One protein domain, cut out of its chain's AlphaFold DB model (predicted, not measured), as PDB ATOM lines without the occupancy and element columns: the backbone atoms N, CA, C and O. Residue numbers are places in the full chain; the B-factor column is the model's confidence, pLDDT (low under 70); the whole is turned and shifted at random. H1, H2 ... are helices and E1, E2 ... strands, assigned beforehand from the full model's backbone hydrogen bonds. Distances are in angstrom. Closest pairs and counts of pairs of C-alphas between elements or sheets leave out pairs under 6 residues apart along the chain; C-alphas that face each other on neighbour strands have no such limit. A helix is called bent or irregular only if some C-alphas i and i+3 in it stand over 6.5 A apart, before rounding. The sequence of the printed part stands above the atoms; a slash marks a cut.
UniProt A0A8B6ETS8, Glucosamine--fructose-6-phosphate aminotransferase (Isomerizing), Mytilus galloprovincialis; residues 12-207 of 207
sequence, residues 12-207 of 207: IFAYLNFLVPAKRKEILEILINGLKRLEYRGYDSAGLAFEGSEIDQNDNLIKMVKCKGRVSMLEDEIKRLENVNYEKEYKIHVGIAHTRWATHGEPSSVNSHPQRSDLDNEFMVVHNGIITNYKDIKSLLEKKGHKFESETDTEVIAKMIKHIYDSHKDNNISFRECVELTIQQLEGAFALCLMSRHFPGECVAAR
ATOM      1  N   ILE A  12     -54.127  43.888 -13.718       97.38
ATOM      2  CA  ILE A  12     -54.308  43.829 -15.180       97.38
ATOM      3  C   ILE A  12     -55.753  44.198 -15.509       97.38
ATOM      4  O   ILE A  12     -56.684  43.653 -14.912       97.38
ATOM      5  N   PHE A  13     -55.940  45.076 -16.489       98.25
ATOM      6  CA  PHE A  13     -57.238  45.363 -17.089       98.25
ATOM      7  C   PHE A  13     -57.083  45.468 -18.607       98.25
ATOM      8  O   PHE A  13     -56.123  46.059 -19.089       98.25
ATOM      9  N   ALA A  14     -58.019  44.908 -19.362       98.25
ATOM     10  CA  ALA A  14     -58.070  45.055 -20.811       98.25
ATOM     11  C   ALA A  14     -59.507  45.352 -21.232       98.25
ATOM     12  O   ALA A  14     -60.455  44.871 -20.609       98.25
ATOM     13  N   TYR A  15     -59.657  46.148 -22.283       98.38
ATOM     14  CA  TYR A  15     -60.937  46.460 -22.896       98.38
ATOM     15  C   TYR A  15     -60.867  46.135 -24.382       98.38
ATOM     16  O   TYR A  15     -59.923  46.533 -25.064       98.38
ATOM     17  N   LEU A  16     -61.872  45.402 -24.854       97.56
ATOM     18  CA  LEU A  16     -62.062  45.070 -26.255       97.56
ATOM     19  C   LEU A  16     -63.513  45.386 -26.605       97.56
ATOM     20  O   LEU A  16     -64.430  44.778 -26.048       97.56
ATOM     21  N   ASN A  17     -63.725  46.324 -27.523       96.62
ATOM     22  CA  ASN A  17     -65.021  46.508 -28.169       96.62
ATOM     23  C   ASN A  17     -65.000  45.840 -29.542       96.62
ATOM     24  O   ASN A  17     -64.053  46.003 -30.301       96.62
ATOM     25  N   PHE A  18     -66.050  45.079 -29.850       95.19
ATOM     26  CA  PHE A  18     -66.184  44.353 -31.109       95.19
ATOM     27  C   PHE A  18     -67.563  44.613 -31.703       95.19
ATOM     28  O   PHE A  18     -68.574  44.231 -31.116       95.19
ATOM     29  N   LEU A  19     -67.601  45.291 -32.851       94.88
ATOM     30  CA  LEU A  19     -68.831  45.763 -33.502       94.88
ATOM     31  C   LEU A  19     -69.695  46.666 -32.602       94.88
ATOM     32  O   LEU A  19     -70.893  46.823 -32.829       94.88
ATOM     33  N   VAL A  20     -69.058  47.301 -31.617       96.56
ATOM     34  CA  VAL A  20     -69.643  48.318 -30.741       96.56
ATOM     35  C   VAL A  20     -68.783  49.570 -30.908       96.56
ATOM     36  O   VAL A  20     -67.664  49.592 -30.389       96.56
ATOM     37  N   PRO A  21     -69.238  50.568 -31.689       95.00
ATOM     38  CA  PRO A  21     -68.484  51.797 -31.895       95.00
ATOM     39  C   PRO A  21     -68.204  52.504 -30.568       95.00
ATOM     40  O   PRO A  21     -69.113  52.688 -29.762       95.00
ATOM     41  N   ALA A  22     -66.948  52.880 -30.352       96.19
ATOM     42  CA  ALA A  22     -66.517  53.658 -29.198       96.19
ATOM     43  C   ALA A  22     -65.457  54.671 -29.630       96.19
ATOM     44  O   ALA A  22     -64.573  54.367 -30.440       96.19
ATOM     45  N   LYS A  23     -65.527  55.883 -29.089       96.12
ATOM     46  CA  LYS A  23     -64.503  56.905 -29.307       96.12
ATOM     47  C   LYS A  23     -63.257  56.589 -28.496       96.12
ATOM     48  O   LYS A  23     -63.338  56.053 -27.391       96.12
ATOM     49  N   ARG A  24     -62.090  57.009 -28.988       95.00
ATOM     50  CA  ARG A  24     -60.821  56.864 -28.257       95.00
ATOM     51  C   ARG A  24     -60.902  57.434 -26.841       95.00
ATOM     52  O   ARG A  24     -60.395  56.811 -25.915       95.00
ATOM     53  N   LYS A  25     -61.548  58.588 -26.658       96.25
ATOM     54  CA  LYS A  25     -61.775  59.174 -25.331       96.25
ATOM     55  C   LYS A  25     -62.482  58.201 -24.380       96.25
ATOM     56  O   LYS A  25     -62.004  57.986 -23.273       96.25
ATOM     57  N   GLU A  26     -63.570  57.585 -24.833       97.94
ATOM     58  CA  GLU A  26     -64.376  56.646 -24.043       97.94
ATOM     59  C   GLU A  26     -63.579  55.376 -23.716       97.94
ATOM     60  O   GLU A  26     -63.575  54.918 -22.576       97.94
ATOM     61  N   ILE A  27     -62.835  54.848 -24.695       97.69
ATOM     62  CA  ILE A  27     -61.932  53.702 -24.513       97.69
ATOM     63  C   ILE A  27     -60.898  53.995 -23.415       97.69
ATOM     64  O   ILE A  27     -60.727  53.203 -22.486       97.69
ATOM     65  N   LEU A  28     -60.217  55.143 -23.493       97.81
ATOM     66  CA  LEU A  28     -59.202  55.538 -22.513       97.81
ATOM     67  C   LEU A  28     -59.810  55.772 -21.123       97.81
ATOM     68  O   LEU A  28     -59.225  55.352 -20.125       97.81
ATOM     69  N   GLU A  29     -60.999  56.375 -21.043       98.19
ATOM     70  CA  GLU A  29     -61.744  56.530 -19.789       98.19
ATOM     71  C   GLU A  29     -62.097  55.171 -19.165       98.19
ATOM     72  O   GLU A  29     -61.938  54.994 -17.955       98.19
ATOM     73  N   ILE A  30     -62.516  54.183 -19.965       98.50
ATOM     74  CA  ILE A  30     -62.795  52.816 -19.497       98.50
ATOM     75  C   ILE A  30     -61.524  52.161 -18.943       98.50
ATOM     76  O   ILE A  30     -61.561  51.626 -17.833       98.50
ATOM     77  N   LEU A  31     -60.397  52.235 -19.659       98.50
ATOM     78  CA  LEU A  31     -59.118  51.675 -19.205       98.50
ATOM     79  C   LEU A  31     -58.659  52.314 -17.887       98.50
ATOM     80  O   LEU A  31     -58.335  51.600 -16.936       98.50
ATOM     81  N   ILE A  32     -58.692  53.646 -17.790       98.25
ATOM     82  CA  ILE A  32     -58.315  54.382 -16.575       98.25
ATOM     83  C   ILE A  32     -59.240  54.045 -15.406       98.25
ATOM     84  O   ILE A  32     -58.767  53.800 -14.295       98.25
ATOM     85  N   ASN A  33     -60.552  53.978 -15.631       98.25
ATOM     86  CA  ASN A  33     -61.500  53.595 -14.587       98.25
ATOM     87  C   ASN A  33     -61.319  52.134 -14.151       98.25
ATOM     88  O   ASN A  33     -61.484  51.828 -12.967       98.25
ATOM     89  N   GLY A  34     -60.933  51.245 -15.070       97.81
ATOM     90  CA  GLY A  34     -60.497  49.886 -14.762       97.81
ATOM     91  C   GLY A  34     -59.296  49.881 -13.816       97.81
ATOM     92  O   GLY A  34     -59.346  49.242 -12.766       97.81
ATOM     93  N   LEU A  35     -58.260  50.671 -14.115       97.06
ATOM     94  CA  LEU A  35     -57.081  50.796 -13.252       97.06
ATOM     95  C   LEU A  35     -57.391  51.405 -11.883       97.06
ATOM     96  O   LEU A  35     -56.913  50.888 -10.876       97.06
ATOM     97  N   LYS A  36     -58.237  52.440 -11.801       96.12
ATOM     98  CA  LYS A  36     -58.664  53.036 -10.518       96.12
ATOM     99  C   LYS A  36     -59.301  52.003  -9.585       96.12
ATOM    100  O   LYS A  36     -59.088  52.043  -8.378       96.12
ATOM    101  N   ARG A  37     -60.042  51.033 -10.135       95.62
ATOM    102  CA  ARG A  37     -60.627  49.923  -9.359       95.62
ATOM    103  C   ARG A  37     -59.591  48.907  -8.881       95.62
ATOM    104  O   ARG A  37     -59.903  48.146  -7.973       95.62
ATOM    105  N   LEU A  38     -58.401  48.869  -9.477       93.69
ATOM    106  CA  LEU A  38     -57.319  47.934  -9.150       93.69
ATOM    107  C   LEU A  38     -56.171  48.585  -8.360       93.69
ATOM    108  O   LEU A  38     -55.337  47.870  -7.811       93.69
ATOM    109  N   GLU A  39     -56.141  49.917  -8.262       88.88
ATOM    110  CA  GLU A  39     -55.063  50.700  -7.636       88.88
ATOM    111  C   GLU A  39     -54.800  50.316  -6.170       88.88
ATOM    112  O   GLU A  39     -53.660  50.354  -5.714       88.88
ATOM    113  N   TYR A  40     -55.821  49.849  -5.442       83.69
ATOM    114  CA  TYR A  40     -55.664  49.373  -4.059       83.69
ATOM    115  C   TYR A  40     -54.695  48.189  -3.922       83.69
ATOM    116  O   TYR A  40     -54.225  47.908  -2.821       83.69
ATOM    117  N   ARG A  41     -54.421  47.469  -5.016       80.38
ATOM    118  CA  ARG A  41     -53.530  46.311  -5.015       80.38
ATOM    119  C   ARG A  41     -52.073  46.659  -5.375       80.38
ATOM    120  O   ARG A  41     -51.172  45.919  -4.988       80.38
ATOM    121  N   GLY A  42     -51.836  47.791  -6.047       74.12
ATOM    122  CA  GLY A  42     -50.503  48.296  -6.389       74.12
ATOM    123  C   GLY A  42     -50.541  49.677  -7.052       74.12
ATOM    124  O   GLY A  42     -51.423  49.946  -7.866       74.12
ATOM    125  N   TYR A  43     -49.597  50.553  -6.690       77.56
ATOM    126  CA  TYR A  43     -49.629  51.983  -7.044       77.56
ATOM    127  C   TYR A  43     -48.242  52.617  -7.277       77.56
ATOM    128  O   TYR A  43     -48.125  53.843  -7.316       77.56
ATOM    129  N   ASP A  44     -47.183  51.812  -7.427       89.88
ATOM    130  CA  ASP A  44     -45.827  52.342  -7.637       89.88
ATOM    131  C   ASP A  44     -45.668  52.958  -9.030       89.88
ATOM    132  O   ASP A  44     -44.888  53.891  -9.236       89.88
ATOM    133  N   SER A  45     -46.391  52.408 -10.007       95.38
ATOM    134  CA  SER A  45     -46.482  52.935 -11.364       95.38
ATOM    135  C   SER A  45     -47.681  52.353 -12.113       95.38
ATOM    136  O   SER A  45     -48.218  51.315 -11.718       95.38
ATOM    137  N   ALA A  46     -48.077  52.992 -13.208       97.12
ATOM    138  CA  ALA A  46     -49.170  52.539 -14.059       97.12
ATOM    139  C   ALA A  46     -48.879  52.831 -15.533       97.12
ATOM    140  O   ALA A  46     -48.084  53.713 -15.873       97.12
ATOM    141  N   GLY A  47     -49.548  52.106 -16.419       98.00
ATOM    142  CA  GLY A  47     -49.475  52.369 -17.847       98.00
ATOM    143  C   GLY A  47     -50.572  51.675 -18.631       98.00
ATOM    144  O   GLY A  47     -51.264  50.792 -18.126       98.00
ATOM    145  N   LEU A  48     -50.736  52.090 -19.882       98.25
ATOM    146  CA  LEU A  48     -51.640  51.459 -20.832       98.25
ATOM    147  C   LEU A  48     -51.090  51.521 -22.257       98.25
ATOM    148  O   LEU A  48     -50.233  52.347 -22.576       98.25
ATOM    149  N   ALA A  49     -51.590  50.632 -23.104       97.75
ATOM    150  CA  ALA A  49     -51.381  50.643 -24.539       97.75
ATOM    151  C   ALA A  49     -52.724  50.498 -25.258       97.75
ATOM    152  O   ALA A  49     -53.645  49.855 -24.753       97.75
ATOM    153  N   PHE A  50     -52.840  51.142 -26.414       95.31
ATOM    154  CA  PHE A  50     -54.065  51.199 -27.204       95.31
ATOM    155  C   PHE A  50     -53.743  51.358 -28.690       95.31
ATOM    156  O   PHE A  50     -52.741  51.977 -29.059       95.31
ATOM    157  N   GLU A  51     -54.611  50.822 -29.544       91.81
ATOM    158  CA  GLU A  51     -54.469  50.931 -30.998       91.81
ATOM    159  C   GLU A  51     -54.730  52.365 -31.517       91.81
ATOM    160  O   GLU A  51     -55.561  53.127 -30.996       91.81
ATOM    161  N   GLY A  52     -54.012  52.714 -32.584       78.38
ATOM    162  CA  GLY A  52     -54.129  53.908 -33.414       78.38
ATOM    163  C   GLY A  52     -53.149  55.054 -33.100       78.38
ATOM    164  O   GLY A  52     -52.870  55.392 -31.949       78.38
ATOM    165  N   SER A  53     -52.717  55.756 -34.156       60.41
ATOM    166  CA  SER A  53     -51.986  57.037 -34.118       60.41
ATOM    167  C   SER A  53     -52.536  57.998 -35.180       60.41
ATOM    168  O   SER A  53     -53.060  57.540 -36.186       60.41
ATOM    169  N   GLU A  54     -52.456  59.318 -34.967       51.81
ATOM    170  CA  GLU A  54     -52.839  60.306 -35.999       51.81
ATOM    171  C   GLU A  54     -51.818  60.423 -37.139       51.81
ATOM    172  O   GLU A  54     -52.161  60.907 -38.211       51.81
ATOM    173  N   ILE A  55     -50.569  60.009 -36.907       51.47
ATOM    174  CA  ILE A  55     -49.452  60.322 -37.813       51.47
ATOM    175  C   ILE A  55     -49.421  59.405 -39.043       51.47
ATOM    176  O   ILE A  55     -48.862  59.789 -40.065       51.47
ATOM    177  N   ASP A  56     -50.088  58.252 -39.002       45.56
ATOM    178  CA  ASP A  56     -50.068  57.301 -40.105       45.56
ATOM    179  C   ASP A  56     -51.475  56.960 -40.579       45.56
ATOM    180  O   ASP A  56     -52.379  56.683 -39.795       45.56
ATOM    181  N   GLN A  57     -51.633  56.879 -41.900       52.81
ATOM    182  CA  GLN A  57     -52.811  56.295 -42.554       52.81
ATOM    183  C   GLN A  57     -53.014  54.803 -42.188       52.81
ATOM    184  O   GLN A  57     -53.991  54.196 -42.614       52.81
ATOM    185  N   ASN A  58     -52.103  54.221 -41.396       54.03
ATOM    186  CA  ASN A  58     -52.152  52.861 -40.877       54.03
ATOM    187  C   ASN A  58     -52.681  52.836 -39.437       54.03
ATOM    188  O   ASN A  58     -51.958  53.126 -38.481       54.03
ATOM    189  N   ASP A  59     -53.921  52.380 -39.277       59.72
ATOM    190  CA  ASP A  59     -54.583  52.221 -37.977       59.72
ATOM    191  C   ASP A  59     -53.994  51.126 -37.072       59.72
ATOM    192  O   ASP A  59     -54.421  50.972 -35.931       59.72
ATOM    193  N   ASN A  60     -52.967  50.414 -37.541       68.44
ATOM    194  CA  ASN A  60     -52.372  49.286 -36.829       68.44
ATOM    195  C   ASN A  60     -51.297  49.701 -35.807       68.44
ATOM    196  O   ASN A  60     -50.795  48.855 -35.080       68.44
ATOM    197  N   LEU A  61     -50.891  50.973 -35.735       85.94
ATOM    198  CA  LEU A  61     -49.876  51.388 -34.759       85.94
ATOM    199  C   LEU A  61     -50.400  51.333 -33.324       85.94
ATOM    200  O   LEU A  61     -51.519  51.752 -33.055       85.94
ATOM    201  N   ILE A  62     -49.558  50.903 -32.385       93.25
ATOM    202  CA  ILE A  62     -49.886  50.892 -30.957       93.25
ATOM    203  C   ILE A  62     -49.213  52.083 -30.271       93.25
ATOM    204  O   ILE A  62     -47.990  52.245 -30.333       93.25
ATOM    205  N   LYS A  63     -50.005  52.903 -29.573       93.81
ATOM    206  CA  LYS A  63     -49.503  53.925 -28.646       93.81
ATOM    207  C   LYS A  63     -49.430  53.354 -27.234       93.81
ATOM    208  O   LYS A  63     -50.280  52.569 -26.826       93.81
ATOM    209  N   MET A  64     -48.422  53.782 -26.480       95.75
ATOM    210  CA  MET A  64     -48.198  53.390 -25.089       95.75
ATOM    211  C   MET A  64     -47.944  54.633 -24.237       95.75
ATOM    212  O   MET A  64     -47.196  55.521 -24.641       95.75
ATOM    213  N   VAL A  65     -48.527  54.665 -23.039       97.06
ATOM    214  CA  VAL A  65     -48.341  55.729 -22.046       97.06
ATOM    215  C   VAL A  65     -48.045  55.077 -20.707       97.06
ATOM    216  O   VAL A  65     -48.776  54.183 -20.282       97.06
ATOM    217  N   LYS A  66     -46.967  55.506 -20.051       97.44
ATOM    218  CA  LYS A  66     -46.508  54.941 -18.778       97.44
ATOM    219  C   LYS A  66     -46.030  56.048 -17.856       97.44
ATOM    220  O   LYS A  66     -45.289  56.929 -18.290       97.44
ATOM    221  N   CYS A  67     -46.381  55.964 -16.582       94.50
ATOM    222  CA  CYS A  67     -45.897  56.894 -15.573       94.50
ATOM    223  C   CYS A  67     -45.553  56.180 -14.266       94.50
ATOM    224  O   CYS A  67     -46.226  55.241 -13.833       94.50
ATOM    225  N   LYS A  68     -44.532  56.693 -13.579       95.88
ATOM    226  CA  LYS A  68     -44.311  56.393 -12.164       95.88
ATOM    227  C   LYS A  68     -45.416  57.040 -11.322       95.88
ATOM    228  O   LYS A  68     -45.816  58.167 -11.597       95.88
ATOM    229  N   GLY A  69     -45.848  56.352 -10.269       93.50
ATOM    230  CA  GLY A  69     -46.869  56.817  -9.338       93.50
ATOM    231  C   GLY A  69     -48.275  56.299  -9.642       93.50
ATOM    232  O   GLY A  69     -48.466  55.264 -10.280       93.50
ATOM    233  N   ARG A  70     -49.261  57.034  -9.124       94.44
ATOM    234  CA  ARG A  70     -50.679  56.651  -9.106       94.44
ATOM    235  C   ARG A  70     -51.343  56.762 -10.478       94.44
ATOM    236  O   ARG A  70     -50.891  57.511 -11.342       94.44
ATOM    237  N   VAL A  71     -52.490  56.104 -10.635       96.38
ATOM    238  CA  VAL A  71     -53.310  56.125 -11.859       96.38
ATOM    239  C   VAL A  71     -53.744  57.547 -12.229       96.38
ATOM    240  O   VAL A  71     -53.866  57.859 -13.409       96.38
ATOM    241  N   SER A  72     -53.920  58.444 -11.252       96.06
ATOM    242  CA  SER A  72     -54.221  59.858 -11.522       96.06
ATOM    243  C   SER A  72     -53.122  60.561 -12.326       96.06
ATOM    244  O   SER A  72     -53.430  61.387 -13.176       96.06
ATOM    245  N   MET A  73     -51.850  60.211 -12.106       96.31
ATOM    246  CA  MET A  73     -50.740  60.772 -12.882       96.31
ATOM    247  C   MET A  73     -50.761  60.256 -14.321       96.31
ATOM    248  O   MET A  73     -50.511  61.025 -15.242       96.31
ATOM    249  N   LEU A  74     -51.125  58.984 -14.527       97.25
ATOM    250  CA  LEU A  74     -51.287  58.412 -15.866       97.25
ATOM    251  C   LEU A  74     -52.400  59.129 -16.632       97.25
ATOM    252  O   LEU A  74     -52.250  59.429 -17.812       97.25
ATOM    253  N   GLU A  75     -53.511  59.416 -15.952       97.19
ATOM    254  CA  GLU A  75     -54.627  60.167 -16.523       97.19
ATOM    255  C   GLU A  75     -54.201  61.579 -16.962       97.19
ATOM    256  O   GLU A  75     -54.593  62.034 -18.037       97.19
ATOM    257  N   ASP A  76     -53.369  62.256 -16.168       96.81
ATOM    258  CA  ASP A  76     -52.820  63.565 -16.524       96.81
ATOM    259  C   ASP A  76     -51.849  63.487 -17.712       96.81
ATOM    260  O   ASP A  76     -51.911  64.337 -18.599       96.81
ATOM    261  N   GLU A  77     -50.993  62.460 -17.776       96.31
ATOM    262  CA  GLU A  77     -50.103  62.228 -18.924       96.31
ATOM    263  C   GLU A  77     -50.890  61.980 -20.211       96.31
ATOM    264  O   GLU A  77     -50.554  62.541 -21.252       96.31
ATOM    265  N   ILE A  78     -51.987  61.216 -20.144       95.00
ATOM    266  CA  ILE A  78     -52.878  61.013 -21.292       95.00
ATOM    267  C   ILE A  78     -53.441  62.351 -21.761       95.00
ATOM    268  O   ILE A  78     -53.332  62.663 -22.939       95.00
ATOM    269  N   LYS A  79     -53.965  63.190 -20.860       93.56
ATOM    270  CA  LYS A  79     -54.513  64.513 -21.220       93.56
ATOM    271  C   LYS A  79     -53.487  65.437 -21.885       93.56
ATOM    272  O   LYS A  79     -53.888  66.340 -22.614       93.56
ATOM    273  N   ARG A  80     -52.191  65.230 -21.635       93.19
ATOM    274  CA  ARG A  80     -51.085  66.007 -22.219       93.19
ATOM    275  C   ARG A  80     -50.598  65.478 -23.565       93.19
ATOM    276  O   ARG A  80     -49.769  66.139 -24.182       93.19
ATOM    277  N   LEU A  81     -51.067  64.317 -24.029       90.00
ATOM    278  CA  LEU A  81     -50.618  63.778 -25.311       90.00
ATOM    279  C   LEU A  81     -51.045  64.685 -26.461       90.00
ATOM    280  O   LEU A  81     -52.234  64.888 -26.714       90.00
ATOM    281  N   GLU A  82     -50.050  65.141 -27.203       84.38
ATOM    282  CA  GLU A  82     -50.225  65.778 -28.500       84.38
ATOM    283  C   GLU A  82     -50.387  64.705 -29.595       84.38
ATOM    284  O   GLU A  82     -49.944  63.558 -29.449       84.38
ATOM    285  N   ASN A  83     -51.005  65.063 -30.724       82.50
ATOM    286  CA  ASN A  83     -51.186  64.179 -31.889       82.50
ATOM    287  C   ASN A  83     -51.993  62.896 -31.582       82.50
ATOM    288  O   ASN A  83     -51.608  61.767 -31.937       82.50
ATOM    289  N   VAL A  84     -53.093  63.058 -30.837       87.00
ATOM    290  CA  VAL A  84     -54.065  62.008 -30.521       87.00
ATOM    291  C   VAL A  84     -55.474  62.521 -30.814       87.00
ATOM    292  O   VAL A  84     -55.997  63.373 -30.100       87.00
ATOM    293  N   ASN A  85     -56.131  61.928 -31.815       90.12
ATOM    294  CA  ASN A  85     -57.539  62.198 -32.085       90.12
ATOM    295  C   ASN A  85     -58.395  61.490 -31.032       90.12
ATOM    296  O   ASN A  85     -58.616  60.278 -31.134       90.12
ATOM    297  N   TYR A  86     -58.857  62.212 -30.018       92.38
ATOM    298  CA  TYR A  86     -59.731  61.659 -28.978       92.38
ATOM    299  C   TYR A  86     -61.147  61.348 -29.477       92.38
ATOM    300  O   TYR A  86     -61.809  60.469 -28.925       92.38
ATOM    301  N   GLU A  87     -61.584  62.023 -30.540       93.69
ATOM    302  CA  GLU A  87     -62.914  61.868 -31.133       93.69
ATOM    303  C   GLU A  87     -62.963  60.771 -32.203       93.69
ATOM    304  O   GLU A  87     -64.047  60.433 -32.677       93.69
ATOM    305  N   LYS A  88     -61.812  60.189 -32.578       91.69
ATOM    306  CA  LYS A  88     -61.769  59.067 -33.520       91.69
ATOM    307  C   LYS A  88     -62.536  57.879 -32.946       91.69
ATOM    308  O   LYS A  88     -62.263  57.430 -31.833       91.69
ATOM    309  N   GLU A  89     -63.481  57.386 -33.735       93.25
ATOM    310  CA  GLU A  89     -64.346  56.260 -33.401       93.25
ATOM    311  C   GLU A  89     -63.785  54.953 -33.966       93.25
ATOM    312  O   GLU A  89     -63.332  54.895 -35.112       93.25
ATOM    313  N   TYR A  90     -63.846  53.898 -33.159       92.50
ATOM    314  CA  TYR A  90     -63.391  52.560 -33.500       92.50
ATOM    315  C   TYR A  90     -64.536  51.560 -33.360       92.50
ATOM    316  O   TYR A  90     -65.145  51.452 -32.298       92.50
ATOM    317  N   LYS A  91     -64.813  50.791 -34.422       93.06
ATOM    318  CA  LYS A  91     -65.787  49.679 -34.383       93.06
ATOM    319  C   LYS A  91     -65.227  48.429 -33.706       93.06
ATOM    320  O   LYS A  91     -65.988  47.668 -33.114       93.06
ATOM    321  N   ILE A  92     -63.924  48.211 -33.862       94.19
ATOM    322  CA  ILE A  92     -63.145  47.157 -33.220       94.19
ATOM    323  C   ILE A  92     -61.895  47.837 -32.666       94.19
ATOM    324  O   ILE A  92     -61.259  48.594 -33.403       94.19
ATOM    325  N   HIS A  93     -61.596  47.635 -31.386       95.31
ATOM    326  CA  HIS A  93     -60.398  48.184 -30.745       95.31
ATOM    327  C   HIS A  93     -59.989  47.346 -29.538       95.31
ATOM    328  O   HIS A  93     -60.849  46.811 -28.830       95.31
ATOM    329  N   VAL A  94     -58.679  47.252 -29.308       97.00
ATOM    330  CA  VAL A  94     -58.080  46.649 -28.116       97.00
ATOM    331  C   VAL A  94     -57.223  47.663 -27.363       97.00
ATOM    332  O   VAL A  94     -56.342  48.331 -27.914       97.00
ATOM    333  N   GLY A  95     -57.434  47.721 -26.050       97.94
ATOM    334  CA  GLY A  95     -56.547  48.398 -25.116       97.94
ATOM    335  C   GLY A  95     -56.212  47.521 -23.916       97.94
ATOM    336  O   GLY A  95     -57.074  46.821 -23.380       97.94
ATOM    337  N   ILE A  96     -54.962  47.589 -23.467       98.69
ATOM    338  CA  ILE A  96     -54.477  46.894 -22.270       98.69
ATOM    339  C   ILE A  96     -53.900  47.906 -21.289       98.69
ATOM    340  O   ILE A  96     -53.293  48.898 -21.685       98.69
ATOM    341  N   ALA A  97     -54.077  47.661 -20.000       98.44
ATOM    342  CA  ALA A  97     -53.701  48.575 -18.939       98.44
ATOM    343  C   ALA A  97     -53.189  47.810 -17.715       98.44
ATOM    344  O   ALA A  97     -53.606  46.679 -17.436       98.44
ATOM    345  N   HIS A  98     -52.279  48.438 -16.972       98.12
ATOM    346  CA  HIS A  98     -51.655  47.840 -15.801       98.12
ATOM    347  C   HIS A  98     -51.393  48.840 -14.676       98.12
ATOM    348  O   HIS A  98     -50.936  49.957 -14.923       98.12
ATOM    349  N   THR A  99     -51.616  48.408 -13.436       96.25
ATOM    350  CA  THR A  99     -50.998  48.998 -12.241       96.25
ATOM    351  C   THR A  99     -49.940  48.049 -11.707       96.25
ATOM    352  O   THR A  99     -50.198  46.861 -11.525       96.25
ATOM    353  N   ARG A 100     -48.745  48.561 -11.420       91.88
ATOM    354  CA  ARG A 100     -47.583  47.757 -11.046       91.88
ATOM    355  C   ARG A 100     -47.215  47.946  -9.579       91.88
ATOM    356  O   ARG A 100     -47.146  49.070  -9.085       91.88
ATOM    357  N   TRP A 101     -46.892  46.828  -8.938       88.94
ATOM    358  CA  TRP A 101     -46.117  46.750  -7.702       88.94
ATOM    359  C   TRP A 101     -44.750  46.162  -8.056       88.94
ATOM    360  O   TRP A 101     -44.686  45.075  -8.637       88.94
ATOM    361  N   ALA A 102     -43.664  46.897  -7.828       83.25
ATOM    362  CA  ALA A 102     -42.359  46.516  -8.370       83.25
ATOM    363  C   ALA A 102     -41.739  45.317  -7.622       83.25
ATOM    364  O   ALA A 102     -41.554  45.363  -6.410       83.25
ATOM    365  N   THR A 103     -41.375  44.257  -8.355       79.31
ATOM    366  CA  THR A 103     -40.613  43.096  -7.841       79.31
ATOM    367  C   THR A 103     -39.178  43.064  -8.380       79.31
ATOM    368  O   THR A 103     -38.241  42.831  -7.622       79.31
ATOM    369  N   HIS A 104     -39.001  43.355  -9.672       84.25
ATOM    370  CA  HIS A 104     -37.707  43.510 -10.348       84.25
ATOM    371  C   HIS A 104     -37.578  44.905 -10.965       84.25
ATOM    372  O   HIS A 104     -38.485  45.349 -11.668       84.25
ATOM    373  N   GLY A 105     -36.455  45.587 -10.742       87.81
ATOM    374  CA  GLY A 105     -36.231  46.948 -11.234       87.81
ATOM    375  C   GLY A 105     -37.037  48.006 -10.473       87.81
ATOM    376  O   GLY A 105     -38.172  47.783 -10.039       87.81
ATOM    377  N   GLU A 106     -36.449  49.188 -10.312       90.31
ATOM    378  CA  GLU A 106     -37.091  50.276  -9.573       90.31
ATOM    379  C   GLU A 106     -38.377  50.783 -10.258       90.31
ATOM    380  O   GLU A 106     -38.527  50.664 -11.481       90.31
ATOM    381  N   PRO A 107     -39.321  51.386  -9.512       91.44
ATOM    382  CA  PRO A 107     -40.453  52.081 -10.114       91.44
ATOM    383  C   PRO A 107     -39.993  53.234 -11.020       91.44
ATOM    384  O   PRO A 107     -39.482  54.254 -10.544       91.44
ATOM    385  N   SER A 108     -40.218  53.082 -12.323       94.31
ATOM    386  CA  SER A 108     -39.904  54.045 -13.382       94.31
ATOM    387  C   SER A 108     -40.822  53.800 -14.582       94.31
ATOM    388  O   SER A 108     -41.315  52.686 -14.743       94.31
ATOM    389  N   SER A 109     -41.015  54.793 -15.459       94.06
ATOM    390  CA  SER A 109     -41.822  54.599 -16.675       94.06
ATOM    391  C   SER A 109     -41.279  53.478 -17.570       94.06
ATOM    392  O   SER A 109     -42.061  52.781 -18.207       94.06
ATOM    393  N   VAL A 110     -39.958  53.261 -17.598       97.25
ATOM    394  CA  VAL A 110     -39.321  52.174 -18.366       97.25
ATOM    395  C   VAL A 110     -39.737  50.804 -17.819       97.25
ATOM    396  O   VAL A 110     -40.165  49.939 -18.582       97.25
ATOM    397  N   ASN A 111     -39.705  50.633 -16.495       97.25
ATOM    398  CA  ASN A 111     -40.059  49.375 -15.831       97.25
ATOM    399  C   ASN A 111     -41.578  49.175 -15.663       97.25
ATOM    400  O   ASN A 111     -42.027  48.063 -15.384       97.25
ATOM    401  N   SER A 112     -42.393  50.218 -15.827       97.19
ATOM    402  CA  SER A 112     -43.851  50.093 -15.870       97.19
ATOM    403  C   SER A 112     -44.303  49.228 -17.043       97.19
ATOM    404  O   SER A 112     -43.681  49.216 -18.109       97.19
ATOM    405  N   HIS A 113     -45.420  48.531 -16.858       97.62
ATOM    406  CA  HIS A 113     -46.097  47.838 -17.948       97.62
ATOM    407  C   HIS A 113     -47.049  48.810 -18.676       97.62
ATOM    408  O   HIS A 113     -47.483  49.787 -18.061       97.62
ATOM    409  N   PRO A 114     -47.407  48.558 -19.950       98.44
ATOM    410  CA  PRO A 114     -46.991  47.423 -20.783       98.44
ATOM    411  C   PRO A 114     -45.488  47.400 -21.120       98.44
ATOM    412  O   PRO A 114     -44.844  48.443 -21.230       98.44
ATOM    413  N   GLN A 115     -44.916  46.201 -21.254       98.69
ATOM    414  CA  GLN A 115     -43.578  46.008 -21.827       98.69
ATOM    415  C   GLN A 115     -43.690  45.748 -23.331       98.69
ATOM    416  O   GLN A 115     -44.669  45.140 -23.768       98.69
ATOM    417  N   ARG A 116     -42.700  46.208 -24.105       98.50
ATOM    418  CA  ARG A 116     -42.713  46.180 -25.577       98.50
ATOM    419  C   ARG A 116     -41.618  45.305 -26.178       98.50
ATOM    420  O   ARG A 116     -40.505  45.216 -25.649       98.50
ATOM    421  N   SER A 117     -41.909  44.691 -27.320       98.62
ATOM    422  CA  SER A 117     -40.946  43.868 -28.059       98.62
ATOM    423  C   SER A 117     -39.813  44.676 -28.695       98.62
ATOM    424  O   SER A 117     -38.670  44.229 -28.730       98.62
ATOM    425  N   ASP A 118     -40.096  45.888 -29.158       97.94
ATOM    426  CA  ASP A 118     -39.186  46.744 -29.925       97.94
ATOM    427  C   ASP A 118     -39.651  48.207 -29.871       97.94
ATOM    428  O   ASP A 118     -40.624  48.538 -29.194       97.94
ATOM    429  N   LEU A 119     -38.934  49.094 -30.566       95.69
ATOM    430  CA  LEU A 119     -39.246  50.524 -30.605       95.69
ATOM    431  C   LEU A 119     -40.555  50.846 -31.346       95.69
ATOM    432  O   LEU A 119     -41.120  51.909 -31.095       95.69
ATOM    433  N   ASP A 120     -41.044  49.929 -32.185       93.75
ATOM    434  CA  ASP A 120     -42.257  50.081 -32.994       93.75
ATOM    435  C   ASP A 120     -43.505  49.507 -32.305       93.75
ATOM    436  O   ASP A 120     -44.599  49.537 -32.874       93.75
ATOM    437  N   ASN A 121     -43.352  49.000 -31.075       96.56
ATOM    438  CA  ASN A 121     -44.410  48.389 -30.279       96.56
ATOM    439  C   ASN A 121     -45.086  47.206 -31.001       96.56
ATOM    440  O   ASN A 121     -46.313  47.092 -30.967       96.56
ATOM    441  N   GLU A 122     -44.322  46.325 -31.665       96.88
ATOM    442  CA  GLU A 122     -44.930  45.207 -32.410       96.88
ATOM    443  C   GLU A 122     -45.796  44.298 -31.543       96.88
ATOM    444  O   GLU A 122     -46.891  43.906 -31.950       96.88
ATOM    445  N   PHE A 123     -45.304  43.978 -30.349       98.44
ATOM    446  CA  PHE A 123     -46.003  43.209 -29.334       98.44
ATOM    447  C   PHE A 123     -45.893  43.920 -27.994       98.44
ATOM    448  O   PHE A 123     -44.812  44.364 -27.593       98.44
ATOM    449  N   MET A 124     -47.015  43.973 -27.285       98.50
ATOM    450  CA  MET A 124     -47.121  44.575 -25.964       98.50
ATOM    451  C   MET A 124     -47.704  43.564 -24.988       98.50
ATOM    452  O   MET A 124     -48.631  42.833 -25.333       98.50
ATOM    453  N   VAL A 125     -47.195  43.548 -23.758       98.75
ATOM    454  CA  VAL A 125     -47.662  42.638 -22.706       98.75
ATOM    455  C   VAL A 125     -47.813  43.352 -21.371       98.75
ATOM    456  O   VAL A 125     -46.968  44.155 -20.967       98.75
ATOM    457  N   VAL A 126     -48.887  43.020 -20.661       98.50
ATOM    458  CA  VAL A 126     -49.048  43.291 -19.230       98.50
ATOM    459  C   VAL A 126     -48.985  41.973 -18.466       98.50
ATOM    460  O   VAL A 126     -49.559  40.978 -18.901       98.50
ATOM    461  N   HIS A 127     -48.266  41.968 -17.346       97.81
ATOM    462  CA  HIS A 127     -47.936  40.761 -16.591       97.81
ATOM    463  C   HIS A 127     -48.132  40.970 -15.087       97.81
ATOM    464  O   HIS A 127     -47.715  41.986 -14.528       97.81
ATOM    465  N   ASN A 128     -48.747  39.983 -14.440       96.19
ATOM    466  CA  ASN A 128     -48.795  39.826 -12.994       96.19
ATOM    467  C   ASN A 128     -48.136  38.504 -12.629       96.19
ATOM    468  O   ASN A 128     -48.611  37.468 -13.082       96.19
ATOM    469  N   GLY A 129     -47.122  38.534 -11.774       94.25
ATOM    470  CA  GLY A 129     -46.394  37.332 -11.396       94.25
ATOM    471  C   GLY A 129     -44.890  37.533 -11.461       94.25
ATOM    472  O   GLY A 129     -44.413  38.670 -11.436       94.25
ATOM    473  N   ILE A 130     -44.159  36.423 -11.488       96.19
ATOM    474  CA  ILE A 130     -42.703  36.392 -11.596       96.19
ATOM    475  C   ILE A 130     -42.316  35.292 -12.581       96.19
ATOM    476  O   ILE A 130     -42.684  34.130 -12.384       96.19
ATOM    477  N   ILE A 131     -41.522  35.656 -13.587       97.88
ATOM    478  CA  ILE A 131     -40.872  34.705 -14.492       97.88
ATOM    479  C   ILE A 131     -39.531  34.300 -13.877       97.88
ATOM    480  O   ILE A 131     -38.587  35.089 -13.844       97.88
ATOM    481  N   THR A 132     -39.422  33.083 -13.351       97.88
ATOM    482  CA  THR A 132     -38.261  32.655 -12.550       97.88
ATOM    483  C   THR A 132     -37.013  32.391 -13.387       97.88
ATOM    484  O   THR A 132     -35.903  32.595 -12.900       97.88
ATOM    485  N   ASN A 133     -37.182  32.012 -14.655       98.38
ATOM    486  CA  ASN A 133     -36.097  31.734 -15.599       98.38
ATOM    487  C   ASN A 133     -35.770  32.919 -16.536       98.38
ATOM    488  O   ASN A 133     -35.111  32.744 -17.562       98.38
ATOM    489  N   TYR A 134     -36.188  34.151 -16.203       98.44
ATOM    490  CA  TYR A 134     -36.024  35.314 -17.093       98.44
ATOM    491  C   TYR A 134     -34.566  35.591 -17.496       98.44
ATOM    492  O   TYR A 134     -34.317  36.084 -18.593       98.44
ATOM    493  N   LYS A 135     -33.584  35.271 -16.640       98.25
ATOM    494  CA  LYS A 135     -32.155  35.478 -16.936       98.25
ATOM    495  C   LYS A 135     -31.676  34.606 -18.095       98.25
ATOM    496  O   LYS A 135     -30.936  35.093 -18.952       98.25
ATOM    497  N   ASP A 136     -32.128  33.357 -18.143       98.50
ATOM    498  CA  ASP A 136     -31.761  32.414 -19.200       98.50
ATOM    499  C   ASP A 136     -32.388  32.839 -20.529       98.50
ATOM    500  O   ASP A 136     -31.701  32.924 -21.551       98.50
ATOM    501  N   ILE A 137     -33.669  33.224 -20.489       98.69
ATOM    502  CA  ILE A 137     -34.395  33.754 -21.648       98.69
ATOM    503  C   ILE A 137     -33.739  35.041 -22.161       98.69
ATOM    504  O   ILE A 137     -33.502  35.180 -23.363       98.69
ATOM    505  N   LYS A 138     -33.401  35.976 -21.265       98.62
ATOM    506  CA  LYS A 138     -32.725  37.229 -21.621       98.62
ATOM    507  C   LYS A 138     -31.389  36.954 -22.311       98.62
ATOM    508  O   LYS A 138     -31.166  37.469 -23.402       98.62
ATOM    509  N   SER A 139     -30.559  36.071 -21.750       98.56
ATOM    510  CA  SER A 139     -29.270  35.700 -22.353       98.56
ATOM    511  C   SER A 139     -29.428  35.062 -23.738       98.56
ATOM    512  O   SER A 139     -28.655  35.362 -24.652       98.56
ATOM    513  N   LEU A 140     -30.430  34.195 -23.923       98.50
ATOM    514  CA  LEU A 140     -30.755  33.614 -25.225       98.50
ATOM    515  C   LEU A 140     -31.129  34.699 -26.243       98.50
ATOM    516  O   LEU A 140     -30.588  34.716 -27.348       98.50
ATOM    517  N   LEU A 141     -32.039  35.602 -25.880       98.75
ATOM    518  CA  LEU A 141     -32.568  36.616 -26.791       98.75
ATOM    519  C   LEU A 141     -31.530  37.695 -27.128       98.75
ATOM    520  O   LEU A 141     -31.449  38.108 -28.284       98.75
ATOM    521  N   GLU A 142     -30.666  38.077 -26.185       98.56
ATOM    522  CA  GLU A 142     -29.520  38.960 -26.447       98.56
ATOM    523  C   GLU A 142     -28.559  38.343 -27.475       98.56
ATOM    524  O   GLU A 142     -28.156  39.012 -28.428       98.56
ATOM    525  N   LYS A 143     -28.261  37.036 -27.372       98.50
ATOM    526  CA  LYS A 143     -27.460  36.309 -28.383       98.50
ATOM    527  C   LYS A 143     -28.140  36.245 -29.753       98.50
ATOM    528  O   LYS A 143     -27.458  36.102 -30.764       98.50
ATOM    529  N   LYS A 144     -29.471  36.340 -29.794       98.06
ATOM    530  CA  LYS A 144     -30.273  36.428 -31.025       98.06
ATOM    531  C   LYS A 144     -30.423  37.867 -31.541       98.06
ATOM    532  O   LYS A 144     -31.078  38.063 -32.558       98.06
ATOM    533  N   GLY A 145     -29.806  38.853 -30.885       98.25
ATOM    534  CA  GLY A 145     -29.770  40.250 -31.324       98.25
ATOM    535  C   GLY A 145     -30.876  41.144 -30.756       98.25
ATOM    536  O   GLY A 145     -30.946  42.316 -31.125       98.25
ATOM    537  N   HIS A 146     -31.721  40.635 -29.854       98.31
ATOM    538  CA  HIS A 146     -32.719  41.460 -29.169       98.31
ATOM    539  C   HIS A 146     -32.044  42.398 -28.170       98.31
ATOM    540  O   HIS A 146     -31.155  41.995 -27.421       98.31
ATOM    541  N   LYS A 147     -32.492  43.654 -28.136       98.12
ATOM    542  CA  LYS A 147     -32.026  44.658 -27.175       98.12
ATOM    543  C   LYS A 147     -33.070  44.847 -26.084       98.12
ATOM    544  O   LYS A 147     -34.240  45.054 -26.398       98.12
ATOM    545  N   PHE A 148     -32.629  44.802 -24.833       98.50
ATOM    546  CA  PHE A 148     -33.466  45.049 -23.661       98.50
ATOM    547  C   PHE A 148     -33.313  46.493 -23.187       98.50
ATOM    548  O   PHE A 148     -32.214  47.047 -23.240       98.50
ATOM    549  N   GLU A 149     -34.405  47.092 -22.725       97.81
ATOM    550  CA  GLU A 149     -34.433  48.466 -22.206       97.81
ATOM    551  C   GLU A 149     -34.797  48.548 -20.719       97.81
ATOM    552  O   GLU A 149     -34.477  49.542 -20.072       97.81
ATOM    553  N   SER A 150     -35.432  47.515 -20.165       97.31
ATOM    554  CA  SER A 150     -35.885  47.455 -18.780       97.31
ATOM    555  C   SER A 150     -35.094  46.440 -17.948       97.31
ATOM    556  O   SER A 150     -34.369  45.568 -18.441       97.31
ATOM    557  N   GLU A 151     -35.286  46.537 -16.637       96.00
ATOM    558  CA  GLU A 151     -34.755  45.590 -15.651       96.00
ATOM    559  C   GLU A 151     -35.808  44.556 -15.222       96.00
ATOM    560  O   GLU A 151     -35.604  43.808 -14.267       96.00
ATOM    561  N   THR A 152     -36.956  44.529 -15.904       97.44
ATOM    562  CA  THR A 152     -38.084  43.675 -15.534       97.44
ATOM    563  C   THR A 152     -37.950  42.277 -16.120       97.44
ATOM    564  O   THR A 152     -37.498  42.092 -17.250       97.44
ATOM    565  N   ASP A 153     -38.420  41.286 -15.374       97.44
ATOM    566  CA  ASP A 153     -38.624  39.930 -15.874       97.44
ATOM    567  C   ASP A 153     -39.693  39.886 -16.977       97.44
ATOM    568  O   ASP A 153     -39.591  39.091 -17.902       97.44
ATOM    569  N   THR A 154     -40.671  40.797 -16.955       98.31
ATOM    570  CA  THR A 154     -41.736  40.894 -17.967       98.31
ATOM    571  C   THR A 154     -41.231  41.157 -19.388       98.31
ATOM    572  O   THR A 154     -41.818  40.652 -20.346       98.31
ATOM    573  N   GLU A 155     -40.169  41.948 -19.575       98.75
ATOM    574  CA  GLU A 155     -39.713  42.317 -20.924       98.75
ATOM    575  C   GLU A 155     -39.283  41.097 -21.750       98.75
ATOM    576  O   GLU A 155     -39.484  41.078 -22.966       98.75
ATOM    577  N   VAL A 156     -38.787  40.035 -21.102       98.69
ATOM    578  CA  VAL A 156     -38.406  38.797 -21.802       98.69
ATOM    579  C   VAL A 156     -39.598  38.151 -22.507       98.69
ATOM    580  O   VAL A 156     -39.412  37.556 -23.563       98.69
ATOM    581  N   ILE A 157     -40.820  38.329 -21.990       98.81
ATOM    582  CA  ILE A 157     -42.056  37.832 -22.607       98.81
ATOM    583  C   ILE A 157     -42.314  38.581 -23.919       98.81
ATOM    584  O   ILE A 157     -42.559  37.957 -24.949       98.81
ATOM    585  N   ALA A 158     -42.194  39.915 -23.899       98.75
ATOM    586  CA  ALA A 158     -42.389  40.760 -25.077       98.75
ATOM    587  C   ALA A 158     -41.349  40.465 -26.170       98.75
ATOM    588  O   ALA A 158     -41.679  40.395 -27.354       98.75
ATOM    589  N   LYS A 159     -40.083  40.254 -25.784       98.81
ATOM    590  CA  LYS A 159     -39.021  39.880 -26.730       98.81
ATOM    591  C   LYS A 159     -39.203  38.456 -27.268       98.81
ATOM    592  O   LYS A 159     -38.995  38.226 -28.457       98.81
ATOM    593  N   MET A 160     -39.608  37.508 -26.419       98.81
ATOM    594  CA  MET A 160     -39.797  36.107 -26.806       98.81
ATOM    595  C   MET A 160     -40.925  35.947 -27.827       98.81
ATOM    596  O   MET A 160     -40.712  35.306 -28.855       98.81
ATOM    597  N   ILE A 161     -42.088  36.576 -27.611       98.75
ATOM    598  CA  ILE A 161     -43.198  36.469 -28.570       98.75
ATOM    599  C   ILE A 161     -42.828  37.044 -29.939       98.75
ATOM    600  O   ILE A 161     -43.129  36.433 -30.963       98.75
ATOM    601  N   LYS A 162     -42.085  38.159 -29.968       98.62
ATOM    602  CA  LYS A 162     -41.538  38.692 -31.217       98.62
ATOM    603  C   LYS A 162     -40.567  37.718 -31.872       98.62
ATOM    604  O   LYS A 162     -40.662  37.488 -33.072       98.62
ATOM    605  N   HIS A 163     -39.650  37.128 -31.104       98.62
ATOM    606  CA  HIS A 163     -38.710  36.148 -31.641       98.62
ATOM    607  C   HIS A 163     -39.425  34.954 -32.289       98.62
ATOM    608  O   HIS A 163     -39.032  34.516 -33.372       98.62
ATOM    609  N   ILE A 164     -40.486  34.455 -31.651       98.44
ATOM    610  CA  ILE A 164     -41.324  33.370 -32.170       98.44
ATOM    611  C   ILE A 164     -42.031  33.801 -33.452       98.44
ATOM    612  O   ILE A 164     -41.930  33.085 -34.449       98.44
ATOM    613  N   TYR A 165     -42.685  34.966 -33.447       98.50
ATOM    614  CA  TYR A 165     -43.363  35.509 -34.621       98.50
ATOM    615  C   TYR A 165     -42.400  35.665 -35.802       98.50
ATOM    616  O   TYR A 165     -42.644  35.113 -36.870       98.50
ATOM    617  N   ASP A 166     -41.252  36.315 -35.598       97.62
ATOM    618  CA  ASP A 166     -40.247  36.528 -36.645       97.62
ATOM    619  C   ASP A 166     -39.717  35.206 -37.229       97.62
ATOM    620  O   ASP A 166     -39.372  35.155 -38.409       97.62
ATOM    621  N   SER A 167     -39.684  34.136 -36.425       96.69
ATOM    622  CA  SER A 167     -39.228  32.800 -36.839       96.69
ATOM    623  C   SER A 167     -40.293  31.979 -37.579       96.69
ATOM    624  O   SER A 167     -39.948  30.989 -38.218       96.69
ATOM    625  N   HIS A 168     -41.572  32.363 -37.494       95.31
ATOM    626  CA  HIS A 168     -42.705  31.602 -38.044       95.31
ATOM    627  C   HIS A 168     -43.621  32.423 -38.960       95.31
ATOM    628  O   HIS A 168     -44.605  31.883 -39.464       95.31
ATOM    629  N   LYS A 169     -43.323  33.704 -39.201       85.69
ATOM    630  CA  LYS A 169     -44.179  34.615 -39.980       85.69
ATOM    631  C   LYS A 169     -44.512  34.108 -41.386       85.69
ATOM    632  O   LYS A 169     -45.609  34.358 -41.868       85.69
ATOM    633  N   ASP A 170     -43.621  33.331 -42.002       90.88
ATOM    634  CA  ASP A 170     -43.838  32.757 -43.337       90.88
ATOM    635  C   ASP A 170     -44.819  31.562 -43.331       90.88
ATOM    636  O   ASP A 170     -45.239  31.097 -44.388       90.88
ATOM    637  N   ASN A 171     -45.221  31.082 -42.147       91.75
ATOM    638  CA  ASN A 171     -46.124  29.943 -41.951       91.75
ATOM    639  C   ASN A 171     -47.537  30.351 -41.486       91.75
ATOM    640  O   ASN A 171     -48.293  29.486 -41.053       91.75
ATOM    641  N   ASN A 172     -47.904  31.638 -41.558       90.19
ATOM    642  CA  ASN A 172     -49.204  32.159 -41.097       90.19
ATOM    643  C   ASN A 172     -49.549  31.770 -39.645       90.19
ATOM    644  O   ASN A 172     -50.686  31.403 -39.347       90.19
ATOM    645  N   ILE A 173     -48.564  31.840 -38.746       96.81
ATOM    646  CA  ILE A 173     -48.774  31.564 -37.323       96.81
ATOM    647  C   ILE A 173     -49.819  32.523 -36.725       96.81
ATOM    648  O   ILE A 173     -49.747  33.740 -36.913       96.81
ATOM    649  N   SER A 174     -50.797  31.984 -36.002       97.88
ATOM    650  CA  SER A 174     -51.825  32.779 -35.325       97.88
ATOM    651  C   SER A 174     -51.295  33.446 -34.053       97.88
ATOM    652  O   SER A 174     -50.318  32.993 -33.447       97.88
ATOM    653  N   PHE A 175     -51.978  34.496 -33.580       98.06
ATOM    654  CA  PHE A 175     -51.583  35.170 -32.342       98.06
ATOM    655  C   PHE A 175     -51.604  34.216 -31.140       98.06
ATOM    656  O   PHE A 175     -50.686  34.209 -30.317       98.06
ATOM    657  N   ARG A 176     -52.628  33.356 -31.074       98.19
ATOM    658  CA  ARG A 176     -52.747  32.312 -30.053       98.19
ATOM    659  C   ARG A 176     -51.537  31.378 -30.060       98.19
ATOM    660  O   ARG A 176     -50.972  31.146 -28.997       98.19
ATOM    661  N   GLU A 177     -51.121  30.878 -31.221       98.25
ATOM    662  CA  GLU A 177     -49.968  29.971 -31.334       98.25
ATOM    663  C   GLU A 177     -48.658  30.656 -30.919       98.25
ATOM    664  O   GLU A 177     -47.857  30.063 -30.196       98.25
ATOM    665  N   CYS A 178     -48.459  31.928 -31.287       98.50
ATOM    666  CA  CYS A 178     -47.322  32.722 -30.810       98.50
ATOM    667  C   CYS A 178     -47.272  32.781 -29.275       98.50
ATOM    668  O   CYS A 178     -46.206  32.601 -28.676       98.50
ATOM    669  N   VAL A 179     -48.417  33.014 -28.623       98.56
ATOM    670  CA  VAL A 179     -48.507  33.043 -27.156       98.56
ATOM    671  C   VAL A 179     -48.296  31.654 -26.559       98.56
ATOM    672  O   VAL A 179     -47.556  31.540 -25.587       98.56
ATOM    673  N   GLU A 180     -48.866  30.599 -27.143       98.56
ATOM    674  CA  GLU A 180     -48.685  29.213 -26.686       98.56
ATOM    675  C   GLU A 180     -47.215  28.789 -26.703       98.56
ATOM    676  O   GLU A 180     -46.706  28.270 -25.709       98.56
ATOM    677  N   LEU A 181     -46.499  29.073 -27.792       98.56
ATOM    678  CA  LEU A 181     -45.063  28.815 -27.883       98.56
ATOM    679  C   LEU A 181     -44.267  29.678 -26.896       98.56
ATOM    680  O   LEU A 181     -43.269  29.212 -26.352       98.56
ATOM    681  N   THR A 182     -44.714  30.910 -26.634       98.69
ATOM    682  CA  THR A 182     -44.065  31.805 -25.664       98.69
ATOM    683  C   THR A 182     -44.177  31.238 -24.253       98.69
ATOM    684  O   THR A 182     -43.156  31.080 -23.589       98.69
ATOM    685  N   ILE A 183     -45.387  30.890 -23.797       98.25
ATOM    686  CA  ILE A 183     -45.615  30.408 -22.424       98.25
ATOM    687  C   ILE A 183     -44.944  29.058 -22.151       98.25
ATOM    688  O   ILE A 183     -44.568  28.805 -21.014       98.25
ATOM    689  N   GLN A 184     -44.718  28.225 -23.175       98.38
ATOM    690  CA  GLN A 184     -43.944  26.982 -23.045       98.38
ATOM    691  C   GLN A 184     -42.475  27.217 -22.661       98.38
ATOM    692  O   GLN A 184     -41.827  26.295 -22.175       98.38
ATOM    693  N   GLN A 185     -41.942  28.423 -22.882       98.44
ATOM    694  CA  GLN A 185     -40.578  28.796 -22.488       98.44
ATOM    695  C   GLN A 185     -40.512  29.446 -21.095       98.44
ATOM    696  O   GLN A 185     -39.416  29.660 -20.577       98.44
ATOM    697  N   LEU A 186     -41.654  29.813 -20.503       98.50
ATOM    698  CA  LEU A 186     -41.712  30.561 -19.248       98.50
ATOM    699  C   LEU A 186     -41.813  29.613 -18.052       98.50
ATOM    700  O   LEU A 186     -42.666  28.730 -18.013       98.50
ATOM    701  N   GLU A 187     -41.002  29.863 -17.029       98.50
ATOM    702  CA  GLU A 187     -41.141  29.228 -15.718       98.50
ATOM    703  C   GLU A 187     -41.611  30.245 -14.679       98.50
ATOM    704  O   GLU A 187     -41.260  31.425 -14.739       98.50
ATOM    705  N   GLY A 188     -42.376  29.778 -13.693       96.12
ATOM    706  CA  GLY A 188     -42.854  30.592 -12.580       96.12
ATOM    707  C   GLY A 188     -44.374  30.662 -12.529       96.12
ATOM    708  O   GLY A 188     -45.068  29.705 -12.867       96.12
ATOM    709  N   ALA A 189     -44.891  31.794 -12.066       95.88
ATOM    710  CA  ALA A 189     -46.322  32.051 -11.980       95.88
ATOM    711  C   ALA A 189     -46.612  33.369 -12.682       95.88
ATOM    712  O   ALA A 189     -45.963  34.367 -12.374       95.88
ATOM    713  N   PHE A 190     -47.576  33.380 -13.595       96.38
ATOM    714  CA  PHE A 190     -47.897  34.554 -14.393       96.38
ATOM    715  C   PHE A 190     -49.387  34.610 -14.733       96.38
ATOM    716  O   PHE A 190     -50.054  33.593 -14.865       96.38
ATOM    717  N   ALA A 191     -49.899  35.820 -14.911       97.88
ATOM    718  CA  ALA A 191     -51.100  36.120 -15.671       97.88
ATOM    719  C   ALA A 191     -50.749  37.219 -16.679       97.88
ATOM    720  O   ALA A 191     -50.099  38.201 -16.311       97.88
ATOM    721  N   LEU A 192     -51.158  37.046 -17.936       98.00
ATOM    722  CA  LEU A 192     -50.765  37.871 -19.079       98.00
ATOM    723  C   LEU A 192     -52.006  38.332 -19.866       98.00
ATOM    724  O   LEU A 192     -52.944  37.553 -20.013       98.00
ATOM    725  N   CYS A 193     -51.999  39.547 -20.428       98.56
ATOM    726  CA  CYS A 193     -52.735  39.875 -21.670       98.56
ATOM    727  C   CYS A 193     -51.761  40.558 -22.623       98.56
ATOM    728  O   CYS A 193     -50.943  41.393 -22.215       98.56
ATOM    729  N   LEU A 194     -51.843  40.154 -23.883       98.69
ATOM    730  CA  LEU A 194     -50.985  40.602 -24.960       98.69
ATOM    731  C   LEU A 194     -51.830  41.231 -26.063       98.69
ATOM    732  O   LEU A 194     -52.935  40.771 -26.337       98.69
ATOM    733  N   MET A 195     -51.265  42.235 -26.725       97.94
ATOM    734  CA  MET A 195     -51.787  42.813 -27.965       97.94
ATOM    735  C   MET A 195     -50.645  42.999 -28.969       97.94
ATOM    736  O   MET A 195     -49.473  43.061 -28.576       97.94
ATOM    737  N   SER A 196     -50.967  43.093 -30.256       97.25
ATOM    738  CA  SER A 196     -49.966  43.243 -31.312       97.25
ATOM    739  C   SER A 196     -50.506  44.010 -32.509       97.25
ATOM    740  O   SER A 196     -51.652  43.823 -32.903       97.25
ATOM    741  N   ARG A 197     -49.643  44.804 -33.153       94.12
ATOM    742  CA  ARG A 197     -49.987  45.471 -34.418       94.12
ATOM    743  C   ARG A 197     -50.187  44.504 -35.586       94.12
ATOM    744  O   ARG A 197     -50.793  44.878 -36.585       94.12
ATOM    745  N   HIS A 198     -49.627  43.296 -35.488       94.81
ATOM    746  CA  HIS A 198     -49.753  42.257 -36.516       94.81
ATOM    747  C   HIS A 198     -51.100  41.528 -36.431       94.81
ATOM    748  O   HIS A 198     -51.532  40.937 -37.414       94.81
ATOM    749  N   PHE A 199     -51.770  41.617 -35.278       95.38
ATOM    750  CA  PHE A 199     -53.051  40.974 -34.982       95.38
ATOM    751  C   PHE A 199     -54.059  42.021 -34.458       95.38
ATOM    752  O   PHE A 199     -54.451  41.972 -33.289       95.38
ATOM    753  N   PRO A 200     -54.425  43.028 -35.280       93.12
ATOM    754  CA  PRO A 200     -55.272  44.135 -34.844       93.12
ATOM    755  C   PRO A 200     -56.667  43.645 -34.441       93.12
ATOM    756  O   PRO A 200     -57.281  42.836 -35.138       93.12
ATOM    757  N   GLY A 201     -57.191  44.162 -33.330       93.19
ATOM    758  CA  GLY A 201     -58.483  43.750 -32.778       93.19
ATOM    759  C   GLY A 201     -58.456  42.453 -31.956       93.19
ATOM    760  O   GLY A 201     -59.512  42.015 -31.497       93.19
ATOM    761  N   GLU A 202     -57.283  41.853 -31.728       96.06
ATOM    762  CA  GLU A 202     -57.109  40.656 -30.896       96.06
ATOM    763  C   GLU A 202     -56.388  40.980 -29.560       96.06
ATOM    764  O   GLU A 202     -55.380  41.688 -29.538       96.06
ATOM    765  N   CYS A 203     -56.853  40.428 -28.424       96.94
ATOM    766  CA  CYS A 203     -56.011  40.195 -27.227       96.94
ATOM    767  C   CYS A 203     -56.003  38.702 -26.921       96.94
ATOM    768  O   CYS A 203     -57.037  38.030 -26.967       96.94
ATOM    769  N   VAL A 204     -54.833  38.206 -26.532       98.62
ATOM    770  CA  VAL A 204     -54.671  36.863 -25.983       98.62
ATOM    771  C   VAL A 204     -54.278  36.985 -24.518       98.62
ATOM    772  O   VAL A 204     -53.344  37.711 -24.177       98.62
ATOM    773  N   ALA A 205     -54.985  36.260 -23.654       98.06
ATOM    774  CA  ALA A 205     -54.682  36.163 -22.234       98.06
ATOM    775  C   ALA A 205     -54.258  34.737 -21.858       98.06
ATOM    776  O   ALA A 205     -54.788  33.767 -22.398       98.06
ATOM    777  N   ALA A 206     -53.319  34.614 -20.920       97.38
ATOM    778  CA  ALA A 206     -52.787  33.336 -20.438       97.38
ATOM    779  C   ALA A 206     -52.512  33.393 -18.928       97.38
ATOM    780  O   ALA A 206     -52.275  34.479 -18.389       97.38
ATOM    781  N   ARG A 207     -52.570  32.245 -18.242       93.62
ATOM    782  CA  ARG A 207     -52.344  32.113 -16.795       93.62
ATOM    783  C   ARG A 207     -51.982  30.690 -16.379       93.62
ATOM    784  O   ARG A 207     -52.176  29.794 -17.229       93.62
TER     785      ARG A 207
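AT A GLANCE: This is residues 12 to 207 of the 207 residues of the protein "Glucosamine--fructose-6-phosphate aminotransferase (Isomerizing)" of Mytilus galloprovincialis (UniProt A0A8B6ETS8). Two twisted sheets lie face to face as a sandwich, E1 E4 E2 E3 against E5 E6 E7, with helices on the far side of each. H1 and H2 cover the outer face of the four-stranded sheet, which curls round H1; H5 packs over E6 and E7 of the other, H4 packs at E5, and H3 sits outside H4. The 196 printed residues hold five named helices and seven named strands in the order E1 H1 E2 E3 H2 E4 E5 H3 H4 H5 E6 E7; both sheets are antiparallel and the class is mixed. The whole is compact, with a radius of gyration of the C-alphas of 15.9 A and spans of 43 by 38 by 27 A.

IN THESE COORDINATES: E1, residues 12 to 23, begins at C-alpha 12 (-54.308, 43.829, -15.180) and bends by 116 degrees at residue 19. H1, residues 24 to 41, is 26.5 A long and irregular, with C-alphas 37 and 40 7.3 A apart. E2 is residues 45 to 51, E3 62 to 68 and H2 71 to 79. E4, residues 89 to 100, is 29.2 A long and bends by 92 degrees at residue 92. E5 is residues 123 to 131 and H3 134 to 143. H4, residues 155 to 171, is 25.2 A long and irregular, with C-alphas 167 and 170 8.0 A apart. H5 is residues 175 to 183, E6 188 to 196, and E7 204 to 206, ending at C-alpha 206 (-52.787, 33.336, -20.438).

HOW THE PARTS SIT: N 15 and O 95 of E1 and E4 are 2.9 A apart, N 49 and O 96 of E2 and E4 2.8 A, and N 48 and O 65 of the hairpin E2 and E3 2.9 A. H1 and H2 are on the same face of this sheet and touch at a shallow tilt of 17 degrees, opposite ways, with C-alphas 36 and 71 closest at 6.3 A; H1 uses residues 32 to 39 alone. Between the sheets, the closest C-alphas of E4 and E5, His 98 and Val 126, are 6.3 A apart. N 126 and O 193 of E5 and E6 are 3.0 A apart, and N 192 and O 206 of the hairpin E6 and E7 2.8 A. H4 touches H5 at a steep tilt of 50 degrees, with C-alphas 161 and 182 closest at 5.6 A. H3 touches residues 156 to 163 of H4 alone, with C-alphas 138 and 156 closest at 5.9 A. Every O i to N i+4 pair is within hydrogen-bond range in H2, H3 and H5, against 12 of 14 in H1 and 11 of 13 in H4.

THE WHOLE: The C-alphas farthest apart, of Glu 87 and Asp 136, are 44.5 A apart. The printed part has no cut; E4 to E5 and H3 to H4 are long links. Residues 53 to 60 have pLDDT under 70.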